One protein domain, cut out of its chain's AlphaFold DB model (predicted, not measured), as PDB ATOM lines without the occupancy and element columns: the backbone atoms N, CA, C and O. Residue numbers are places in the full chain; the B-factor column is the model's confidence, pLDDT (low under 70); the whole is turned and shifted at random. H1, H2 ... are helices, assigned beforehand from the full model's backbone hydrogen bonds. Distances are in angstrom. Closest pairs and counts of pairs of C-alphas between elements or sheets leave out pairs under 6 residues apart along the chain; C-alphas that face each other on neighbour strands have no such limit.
ATOM      1  N   LYS A   7      -3.604 -14.926  37.330       89.56
ATOM      2  CA  LYS A   7      -4.514 -14.980  36.180       89.56
ATOM      3  C   LYS A   7      -5.496 -13.818  36.204       89.56
ATOM      4  O   LYS A   7      -5.776 -13.272  35.133       89.56
ATOM      5  N   LYS A   8      -6.047 -13.463  37.368       89.56
ATOM      6  CA  LYS A   8      -6.949 -12.305  37.506       89.56
ATOM      7  C   LYS A   8      -6.195 -11.005  37.257       89.56
ATOM      8  O   LYS A   8      -6.638 -10.230  36.413       89.56
ATOM      9  N   PHE A   9      -5.032 -10.838  37.885       92.25
ATOM     10  CA  PHE A   9      -4.151  -9.687  37.667       92.25
ATOM     11  C   PHE A   9      -3.839  -9.484  36.176       92.25
ATOM     12  O   PHE A   9      -4.155  -8.441  35.610       92.25
ATOM     13  N   TRP A  10      -3.324 -10.518  35.499       92.00
ATOM     14  CA  TRP A  10      -2.975 -10.444  34.078       92.00
ATOM     15  C   TRP A  10      -4.175 -10.089  33.185       92.00
ATOM     16  O   TRP A  10      -4.038  -9.337  32.215       92.00
ATOM     17  N   ASN A  11      -5.362 -10.615  33.505       90.94
ATOM     18  CA  ASN A  11      -6.569 -10.319  32.734       90.94
ATOM     19  C   ASN A  11      -7.089  -8.898  32.979       90.94
ATOM     20  O   ASN A  11      -7.677  -8.335  32.058       90.94
ATOM     21  N   GLY A  12      -6.852  -8.330  34.162       91.19
ATOM     22  CA  GLY A  12      -7.199  -6.947  34.494       91.19
ATOM     23  C   GLY A  12      -6.338  -5.905  33.775       91.19
ATOM     24  O   GLY A  12      -6.782  -4.777  33.585       91.19
ATOM     25  N   LEU A  13      -5.139  -6.278  33.316       93.00
ATOM     26  CA  LEU A  13      -4.288  -5.385  32.528       93.00
ATOM     27  C   LEU A  13      -4.883  -5.114  31.138       93.00
ATOM     28  O   LEU A  13      -5.298  -6.038  30.424       93.00
ATOM     29  N   THR A  14      -4.831  -3.850  30.714       93.62
ATOM     30  CA  THR A  14      -5.105  -3.433  29.328       93.62
ATOM     31  C   THR A  14      -4.040  -3.961  28.363       93.62
ATOM     32  O   THR A  14      -2.950  -4.355  28.775       93.62
ATOM     33  N   ILE A  15      -4.308  -3.926  27.052       91.75
ATOM     34  CA  ILE A  15      -3.343  -4.370  26.026       91.75
ATOM     35  C   ILE A  15      -2.006  -3.618  26.155       91.75
ATOM     36  O   ILE A  15      -0.954  -4.253  26.187       91.75
ATOM     37  N   LYS A  16      -2.045  -2.288  26.332       93.56
ATOM     38  CA  LYS A  16      -0.841  -1.459  26.527       93.56
ATOM     39  C   LYS A  16      -0.076  -1.837  27.797       93.56
ATOM     40  O   LYS A  16       1.148  -1.933  27.777       93.56
ATOM     41  N   GLN A  17      -0.782  -2.099  28.900       94.25
ATOM     42  CA  GLN A  17      -0.145  -2.543  30.142       94.25
ATOM     43  C   GLN A  17       0.457  -3.943  30.008       94.25
ATOM     44  O   GLN A  17       1.552  -4.169  30.503       94.25
ATOM     45  N   ARG A  18      -0.203  -4.875  29.308       92.88
ATOM     46  CA  ARG A  18       0.354  -6.212  29.037       92.88
ATOM     47  C   ARG A  18       1.628  -6.137  28.203       92.88
ATOM     48  O   ARG A  18       2.565  -6.889  28.464       92.88
ATOM     49  N   GLU A  19       1.678  -5.227  27.237       93.69
ATOM     50  CA  GLU A  19       2.876  -4.975  26.441       93.69
ATOM     51  C   GLU A  19       4.020  -4.430  27.297       93.69
ATOM     52  O   GLU A  19       5.085  -5.051  27.348       93.69
ATOM     53  N   ALA A  20       3.781  -3.363  28.059       94.25
ATOM     54  CA  ALA A  20       4.781  -2.811  28.971       94.25
ATOM     55  C   ALA A  20       5.248  -3.845  30.015       94.25
ATOM     56  O   ALA A  20       6.446  -3.994  30.259       94.25
ATOM     57  N   PHE A  21       4.323  -4.623  30.581       93.88
ATOM     58  CA  PHE A  21       4.628  -5.686  31.539       93.88
ATOM     59  C   PHE A  21       5.514  -6.770  30.909       93.88
ATOM     60  O   PHE A  21       6.493  -7.221  31.510       93.88
ATOM     61  N   SER A  22       5.221  -7.168  29.669       92.00
ATOM     62  CA  SER A  22       6.033  -8.140  28.928       92.00
ATOM     63  C   SER A  22       7.464  -7.639  28.693       92.00
ATOM     64  O   SER A  22       8.427  -8.353  28.979       92.00
ATOM     65  N   GLN A  23       7.626  -6.368  28.312       92.75
ATOM     66  CA  GLN A  23       8.940  -5.747  28.128       92.75
ATOM     67  C   GLN A  23       9.735  -5.671  29.443       92.75
ATOM     68  O   GLN A  23      10.911  -6.029  29.473       92.75
ATOM     69  N   ARG A  24       9.093  -5.272  30.551       91.88
ATOM     70  CA  ARG A  24       9.733  -5.168  31.878       91.88
ATOM     71  C   ARG A  24      10.167  -6.522  32.436       91.88
ATOM     72  O   ARG A  24      11.277  -6.668  32.958       91.88
ATOM     73  N   THR A  25       9.302  -7.527  32.315       89.56
ATOM     74  CA  THR A  25       9.608  -8.883  32.793       89.56
ATOM     75  C   THR A  25      10.661  -9.572  31.930       89.56
ATOM     76  O   THR A  25      11.423 -10.394  32.443       89.56
ATOM     77  N   GLY A  26      10.748  -9.210  30.647       89.12
ATOM     78  CA  GLY A  26      11.557  -9.905  29.648       89.12
ATOM     79  C   GLY A  26      10.900 -11.193  29.139       89.12
ATOM     80  O   GLY A  26      11.539 -11.970  28.433       89.12
ATOM     81  N   TYR A  27       9.636 -11.439  29.498       89.81
ATOM     82  CA  TYR A  27       8.839 -12.537  28.958       89.81
ATOM     83  C   TYR A  27       7.969 -12.042  27.813       89.81
ATOM     84  O   TYR A  27       7.375 -10.974  27.896       89.81
ATOM     85  N   SER A  28       7.805 -12.853  26.768       89.62
ATOM     86  CA  SER A  28       6.824 -12.541  25.729       89.62
ATOM     87  C   SER A  28       5.397 -12.594  26.287       89.62
ATOM     88  O   SER A  28       5.094 -13.375  27.196       89.62
ATOM     89  N   GLN A  29       4.481 -11.818  25.701       88.19
ATOM     90  CA  GLN A  29       3.059 -11.888  26.060       88.19
ATOM     91  C   GLN A  29       2.487 -13.303  25.888       88.19
ATOM     92  O   GLN A  29       1.649 -13.734  26.681       88.19
ATOM     93  N   LEU A  30       2.966 -14.056  24.890       88.50
ATOM     94  CA  LEU A  30       2.580 -15.452  24.680       88.50
ATOM     95  C   LEU A  30       3.018 -16.332  25.860       88.50
ATOM     96  O   LEU A  30       2.234 -17.133  26.369       88.50
ATOM     97  N   TYR A  31       4.247 -16.151  26.349       87.81
ATOM     98  CA  TYR A  31       4.746 -16.887  27.509       87.81
ATOM     99  C   TYR A  31       3.941 -16.555  28.771       87.81
ATOM    100  O   TYR A  31       3.508 -17.459  29.488       87.81
ATOM    101  N   LEU A  32       3.671 -15.273  29.016       87.06
ATOM    102  CA  LEU A  32       2.873 -14.824  30.159       87.06
ATOM    103  C   LEU A  32       1.442 -15.373  30.106       87.06
ATOM    104  O   LEU A  32       0.965 -15.936  31.088       87.06
ATOM    105  N   SER A  33       0.784 -15.283  28.950       86.00
ATOM    106  CA  SER A  33      -0.617 -15.685  28.774       86.00
ATOM    107  C   SER A  33      -0.849 -17.200  28.773       86.00
ATOM    108  O   SER A  33      -1.937 -17.632  29.163       86.00
ATOM    109  N   HIS A  34       0.131 -18.007  28.350       84.50
ATOM    110  CA  HIS A  34      -0.017 -19.466  28.251       84.50
ATOM    111  C   HIS A  34       0.685 -20.230  29.378       84.50
ATOM    112  O   HIS A  34       0.190 -21.279  29.792       84.50
ATOM    113  N   GLN A  35       1.830 -19.740  29.861       84.06
ATOM    114  CA  GLN A  35       2.644 -20.448  30.853       84.06
ATOM    115  C   GLN A  35       2.400 -19.899  32.255       84.06
ATOM    116  O   GLN A  35       1.929 -20.639  33.119       84.06
ATOM    117  N   LEU A  36       2.670 -18.609  32.480       79.81
ATOM    118  CA  LEU A  36       2.604 -18.033  33.829       79.81
ATOM    119  C   LEU A  36       1.165 -17.808  34.305       79.81
ATOM    120  O   LEU A  36       0.856 -18.105  35.454       79.81
ATOM    121  N   ARG A  37       0.252 -17.411  33.411       83.44
ATOM    122  CA  ARG A  37      -1.187 -17.279  33.701       83.44
ATOM    123  C   ARG A  37      -1.808 -18.546  34.296       83.44
ATOM    124  O   ARG A  37      -2.742 -18.452  35.079       83.44
ATOM    125  N   TYR A  38      -1.313 -19.715  33.902       82.88
ATOM    126  CA  TYR A  38      -1.818 -21.015  34.350       82.88
ATOM    127  C   TYR A  38      -0.837 -21.746  35.273       82.88
ATOM    128  O   TYR A  38      -0.994 -22.946  35.467       82.88
ATOM    129  N   ALA A  39       0.200 -21.059  35.767       82.06
ATOM    130  CA  ALA A  39       1.277 -21.644  36.571       82.06
ATOM    131  C   ALA A  39       1.898 -22.932  35.970       82.06
ATOM    132  O   ALA A  39       2.466 -23.753  36.684       82.06
ATOM    133  N   LYS A  40       1.848 -23.116  34.638       81.12
ATOM    134  CA  LYS A  40       2.363 -24.324  33.955       81.12
ATOM    135  C   LYS A  40       3.881 -24.452  34.038       81.12
ATOM    136  O   LYS A  40       4.432 -25.541  33.892       81.12
ATOM    137  N   ARG A  41       4.572 -23.327  34.219       82.19
ATOM    138  CA  ARG A  41       6.017 -23.269  34.433       82.19
ATOM    139  C   ARG A  41       6.281 -22.615  35.771       82.19
ATOM    140  O   ARG A  41       5.716 -21.564  36.052       82.19
ATOM    141  N   LYS A  42       7.182 -23.229  36.536       83.19
ATOM    142  CA  LYS A  42       7.680 -22.721  37.814       83.19
ATOM    143  C   LYS A  42       8.963 -21.926  37.544       83.19
ATOM    144  O   LYS A  42       9.975 -22.533  37.187       83.19
ATOM    145  N   PRO A  43       8.940 -20.583  37.601       83.94
ATOM    146  CA  PRO A  43      10.152 -19.787  37.457       83.94
ATOM    147  C   PRO A  43      11.091 -20.034  38.643       83.94
ATOM    148  O   PRO A  43      10.654 -20.427  39.722       83.94
ATOM    149  N   SER A  44      12.387 -19.773  38.464       87.62
ATOM    150  CA  SER A  44      13.327 -19.781  39.588       87.62
ATOM    151  C   SER A  44      13.001 -18.660  40.582       87.62
ATOM    152  O   SER A  44      12.401 -17.651  40.210       87.62
ATOM    153  N   LEU A  45      13.459 -18.791  41.828       86.62
ATOM    154  CA  LEU A  45      13.199 -17.803  42.881       86.62
ATOM    155  C   LEU A  45      13.639 -16.378  42.492       86.62
ATOM    156  O   LEU A  45      12.910 -15.422  42.725       86.62
ATOM    157  N   SER A  46      14.784 -16.230  41.815       87.94
ATOM    158  CA  SER A  46      15.244 -14.931  41.292       87.94
ATOM    159  C   SER A  46      14.258 -14.324  40.279       87.94
ATOM    160  O   SER A  46      13.954 -13.133  40.350       87.94
ATOM    161  N   LYS A  47      13.696 -15.145  39.380       88.88
ATOM    162  CA  LYS A  47      12.675 -14.711  38.414       88.88
ATOM    163  C   LYS A  47      11.355 -14.368  39.102       88.88
ATOM    164  O   LYS A  47      10.714 -13.409  38.694       88.88
ATOM    165  N   LEU A  48      10.972 -15.108  40.145       89.50
ATOM    166  CA  LEU A  48       9.790 -14.810  40.961       89.50
ATOM    167  C   LEU A  48       9.936 -13.490  41.722       89.50
ATOM    168  O   LEU A  48       8.992 -12.711  41.741       89.50
ATOM    169  N   ASN A  49      11.116 -13.202  42.278       90.38
ATOM    170  CA  ASN A  49      11.382 -11.923  42.943       90.38
ATOM    171  C   ASN A  49      11.253 -10.752  41.964       90.38
ATOM    172  O   ASN A  49      10.508  -9.818  42.232       90.38
ATOM    173  N   LYS A  50      11.884 -10.850  40.785       91.62
ATOM    174  CA  LYS A  50      11.745  -9.823  39.741       91.62
ATOM    175  C   LYS A  50      10.291  -9.676  39.275       91.62
ATOM    176  O   LYS A  50       9.821  -8.568  39.049       91.62
ATOM    177  N   LEU A  51       9.580 -10.793  39.105       91.50
ATOM    178  CA  LEU A  51       8.171 -10.786  38.713       91.50
ATOM    179  C   LEU A  51       7.299 -10.106  39.774       91.50
ATOM    180  O   LEU A  51       6.395  -9.366  39.408       91.50
ATOM    181  N   TYR A  52       7.588 -10.332  41.057       93.00
ATOM    182  CA  TYR A  52       6.916  -9.671  42.168       93.00
ATOM    183  C   TYR A  52       7.094  -8.156  42.122       93.00
ATOM    184  O   TYR A  52       6.091  -7.449  42.127       93.00
ATOM    185  N   ASP A  53       8.329  -7.671  41.994       93.38
ATOM    186  CA  ASP A  53       8.600  -6.230  41.957       93.38
ATOM    187  C   ASP A  53       7.817  -5.559  40.808       93.38
ATOM    188  O   ASP A  53       7.138  -4.552  41.006       93.38
ATOM    189  N   ILE A  54       7.782  -6.199  39.633       94.00
ATOM    190  CA  ILE A  54       7.021  -5.705  38.475       94.00
ATOM    191  C   ILE A  54       5.504  -5.820  38.699       94.00
ATOM    192  O   ILE A  54       4.752  -4.949  38.274       94.00
ATOM    193  N   CYS A  55       5.008  -6.864  39.365       92.75
ATOM    194  CA  CYS A  55       3.595  -6.938  39.742       92.75
ATOM    195  C   CYS A  55       3.191  -5.745  40.621       92.75
ATOM    196  O   CYS A  55       2.159  -5.132  40.348       92.75
ATOM    197  N   ILE A  56       4.014  -5.379  41.609       94.44
ATOM    198  CA  ILE A  56       3.774  -4.212  42.471       94.44
ATOM    199  C   ILE A  56       3.805  -2.906  41.667       94.44
ATOM    200  O   ILE A  56       2.895  -2.091  41.807       94.44
ATOM    201  N   GLU A  57       4.777  -2.726  40.763       94.25
ATOM    202  CA  GLU A  57       4.843  -1.553  39.869       94.25
ATOM    203  C   GLU A  57       3.569  -1.369  39.026       94.25
ATOM    204  O   GLU A  57       3.181  -0.247  38.703       94.25
ATOM    205  N   PHE A  58       2.903  -2.470  38.675       93.00
ATOM    206  CA  PHE A  58       1.668  -2.479  37.891       93.00
ATOM    207  C   PHE A  58       0.398  -2.507  38.761       93.00
ATOM    208  O   PHE A  58      -0.695  -2.739  38.240       93.00
ATOM    209  N   GLY A  59       0.527  -2.249  40.067       90.00
ATOM    210  CA  GLY A  59      -0.594  -2.086  40.994       90.00
ATOM    211  C   GLY A  59      -1.193  -3.393  41.510       90.00
ATOM    212  O   GLY A  59      -2.362  -3.416  41.889       90.00
ATOM    213  N   ALA A  60      -0.439  -4.495  41.499       90.56
ATOM    214  CA  ALA A  60      -0.888  -5.727  42.137       90.56
ATOM    215  C   ALA A  60      -0.903  -5.570  43.664       90.56
ATOM    216  O   ALA A  60       0.117  -5.243  44.265       90.56
ATOM    217  N   ASP A  61      -2.034  -5.884  44.291       89.00
ATOM    218  CA  ASP A  61      -2.127  -6.031  45.743       89.00
ATOM    219  C   ASP A  61      -1.772  -7.477  46.123       89.00
ATOM    220  O   ASP A  61      -2.590  -8.396  46.024       89.00
ATOM    221  N   THR A  62      -0.490  -7.717  46.405       89.06
ATOM    222  CA  THR A  62       0.042  -9.053  46.704       89.06
ATOM    223  C   THR A  62       1.306  -8.985  47.546       89.06
ATOM    224  O   THR A  62       2.066  -8.015  47.493       89.06
ATOM    225  N   THR A  63       1.585 -10.049  48.292       90.75
ATOM    226  CA  THR A  63       2.881 -10.256  48.942       90.75
ATOM    227  C   THR A  63       3.770 -11.190  48.124       90.75
ATOM    228  O   THR A  63       3.311 -11.998  47.310       90.75
ATOM    229  N   ARG A  64       5.082 -11.122  48.368       89.25
ATOM    230  CA  ARG A  64       6.052 -12.013  47.720       89.25
ATOM    231  C   ARG A  64       5.720 -13.487  47.979       89.25
ATOM    232  O   ARG A  64       5.780 -14.298  47.062       89.25
ATOM    233  N   GLU A  65       5.319 -13.822  49.202       88.56
ATOM    234  CA  GLU A  65       4.910 -15.177  49.590       88.56
ATOM    235  C   GLU A  65       3.671 -15.646  48.829       88.56
ATOM    236  O   GLU A  65       3.635 -16.780  48.359       88.56
ATOM    237  N   GLN A  66       2.671 -14.779  48.655       88.56
ATOM    238  CA  GLN A  66       1.468 -15.110  47.892       88.56
ATOM    239  C   GLN A  66       1.793 -15.383  46.419       88.56
ATOM    240  O   GLN A  66       1.308 -16.369  45.859       88.56
ATOM    241  N   LEU A  67       2.657 -14.566  45.809       89.06
ATOM    242  CA  LEU A  67       3.113 -14.787  44.439       89.06
ATOM    243  C   LEU A  67       3.916 -16.086  44.310       89.06
ATOM    244  O   LEU A  67       3.665 -16.872  43.400       89.06
ATOM    245  N   ILE A  68       4.843 -16.354  45.228       87.62
ATOM    246  CA  ILE A  68       5.617 -17.602  45.237       87.62
ATOM    247  C   ILE A  68       4.686 -18.813  45.395       87.62
ATOM    248  O   ILE A  68       4.787 -19.768  44.622       87.62
ATOM    249  N   ASN A  69       3.736 -18.758  46.331       87.00
ATOM    250  CA  ASN A  69       2.771 -19.830  46.573       87.00
ATOM    251  C   ASN A  69       1.888 -20.121  45.352       87.00
ATOM    252  O   ASN A  69       1.550 -21.281  45.124       87.00
ATOM    253  N   PHE A  70       1.558 -19.105  44.547       85.31
ATOM    254  CA  PHE A  70       0.818 -19.290  43.296       85.31
ATOM    255  C   PHE A  70       1.582 -20.164  42.285       85.31
ATOM    256  O   PHE A  70       0.971 -20.977  41.596       85.31
ATOM    257  N   PHE A  71       2.910 -20.025  42.194       83.25
ATOM    258  CA  PHE A  71       3.727 -20.760  41.219       83.25
ATOM    259  C   PHE A  71       4.333 -22.063  41.754       83.25
ATOM    260  O   PHE A  71       4.682 -22.936  40.959       83.25
ATOM    261  N   ILE A  72       4.520 -22.193  43.070       76.31
ATOM    262  CA  ILE A  72       5.186 -23.357  43.674       76.31
ATOM    263  C   ILE A  72       4.207 -24.469  44.061       76.31
ATOM    264  O   ILE A  72       4.636 -25.627  44.070       76.31
ATOM    265  N   ARG A  73       2.924 -24.163  44.299       63.12
ATOM    266  CA  ARG A  73       1.902 -25.193  44.548       63.12
ATOM    267  C   ARG A  73       1.756 -26.206  43.408       63.12
ATOM    268  O   ARG A  73       2.198 -25.944  42.262       63.12
TER     269      ARG A  73
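AT A GLANCE: This is residues 7 to 73 of the 73 residues of an uncharacterized protein of Shigella sp. FC1655 (UniProt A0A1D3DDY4). Helices H3, H2, H4 and H5 make a rough ring, nearly closed where H5 comes close to H3, and H1 sits on one side of it near H2 and H3. The printed part has 67 residues with five named helices, H1 to H5, and no named strand: all helix, mostly crossed. It is compact, with a radius of gyration of the C-alphas of 10.8 A and spans of 29 by 22 by 20 A.

HOW THE PARTS SIT: H1, residues 7 to 12, is close to but not clearly touching H2, residues 15 to 25 (C-alphas of Trp 10 and Arg 18, the closest, 7.4 A). H2 touches H3, residues 29 to 36, closest at C-alphas 22 and 29, 5.6 A. H4, residues 45 to 57, touches H2 with residues 50 to 54 alone, closest at C-alphas 51 and 25, 6.4 A; the tilt of 38 degrees, opposite ways, is only just steep. H4 touches H5, residues 64 to 72, closest at C-alphas 52 and 64, 6.1 A, at a steep tilt of 54 degrees. In H1 to H5 every O i to N i+4 pair is within hydrogen-bond range.

IN THESE COORDINATES: H1 begins at C-alpha 7 (-4.514, -14.980, 36.180). H2 is 15.3 A long, H4 18.5 A; H5 ends at C-alpha 72 (5.186, -23.357, 43.674).

THE WHOLE: The printed part has no cut and no long link; residue 73 is under pLDDT 70.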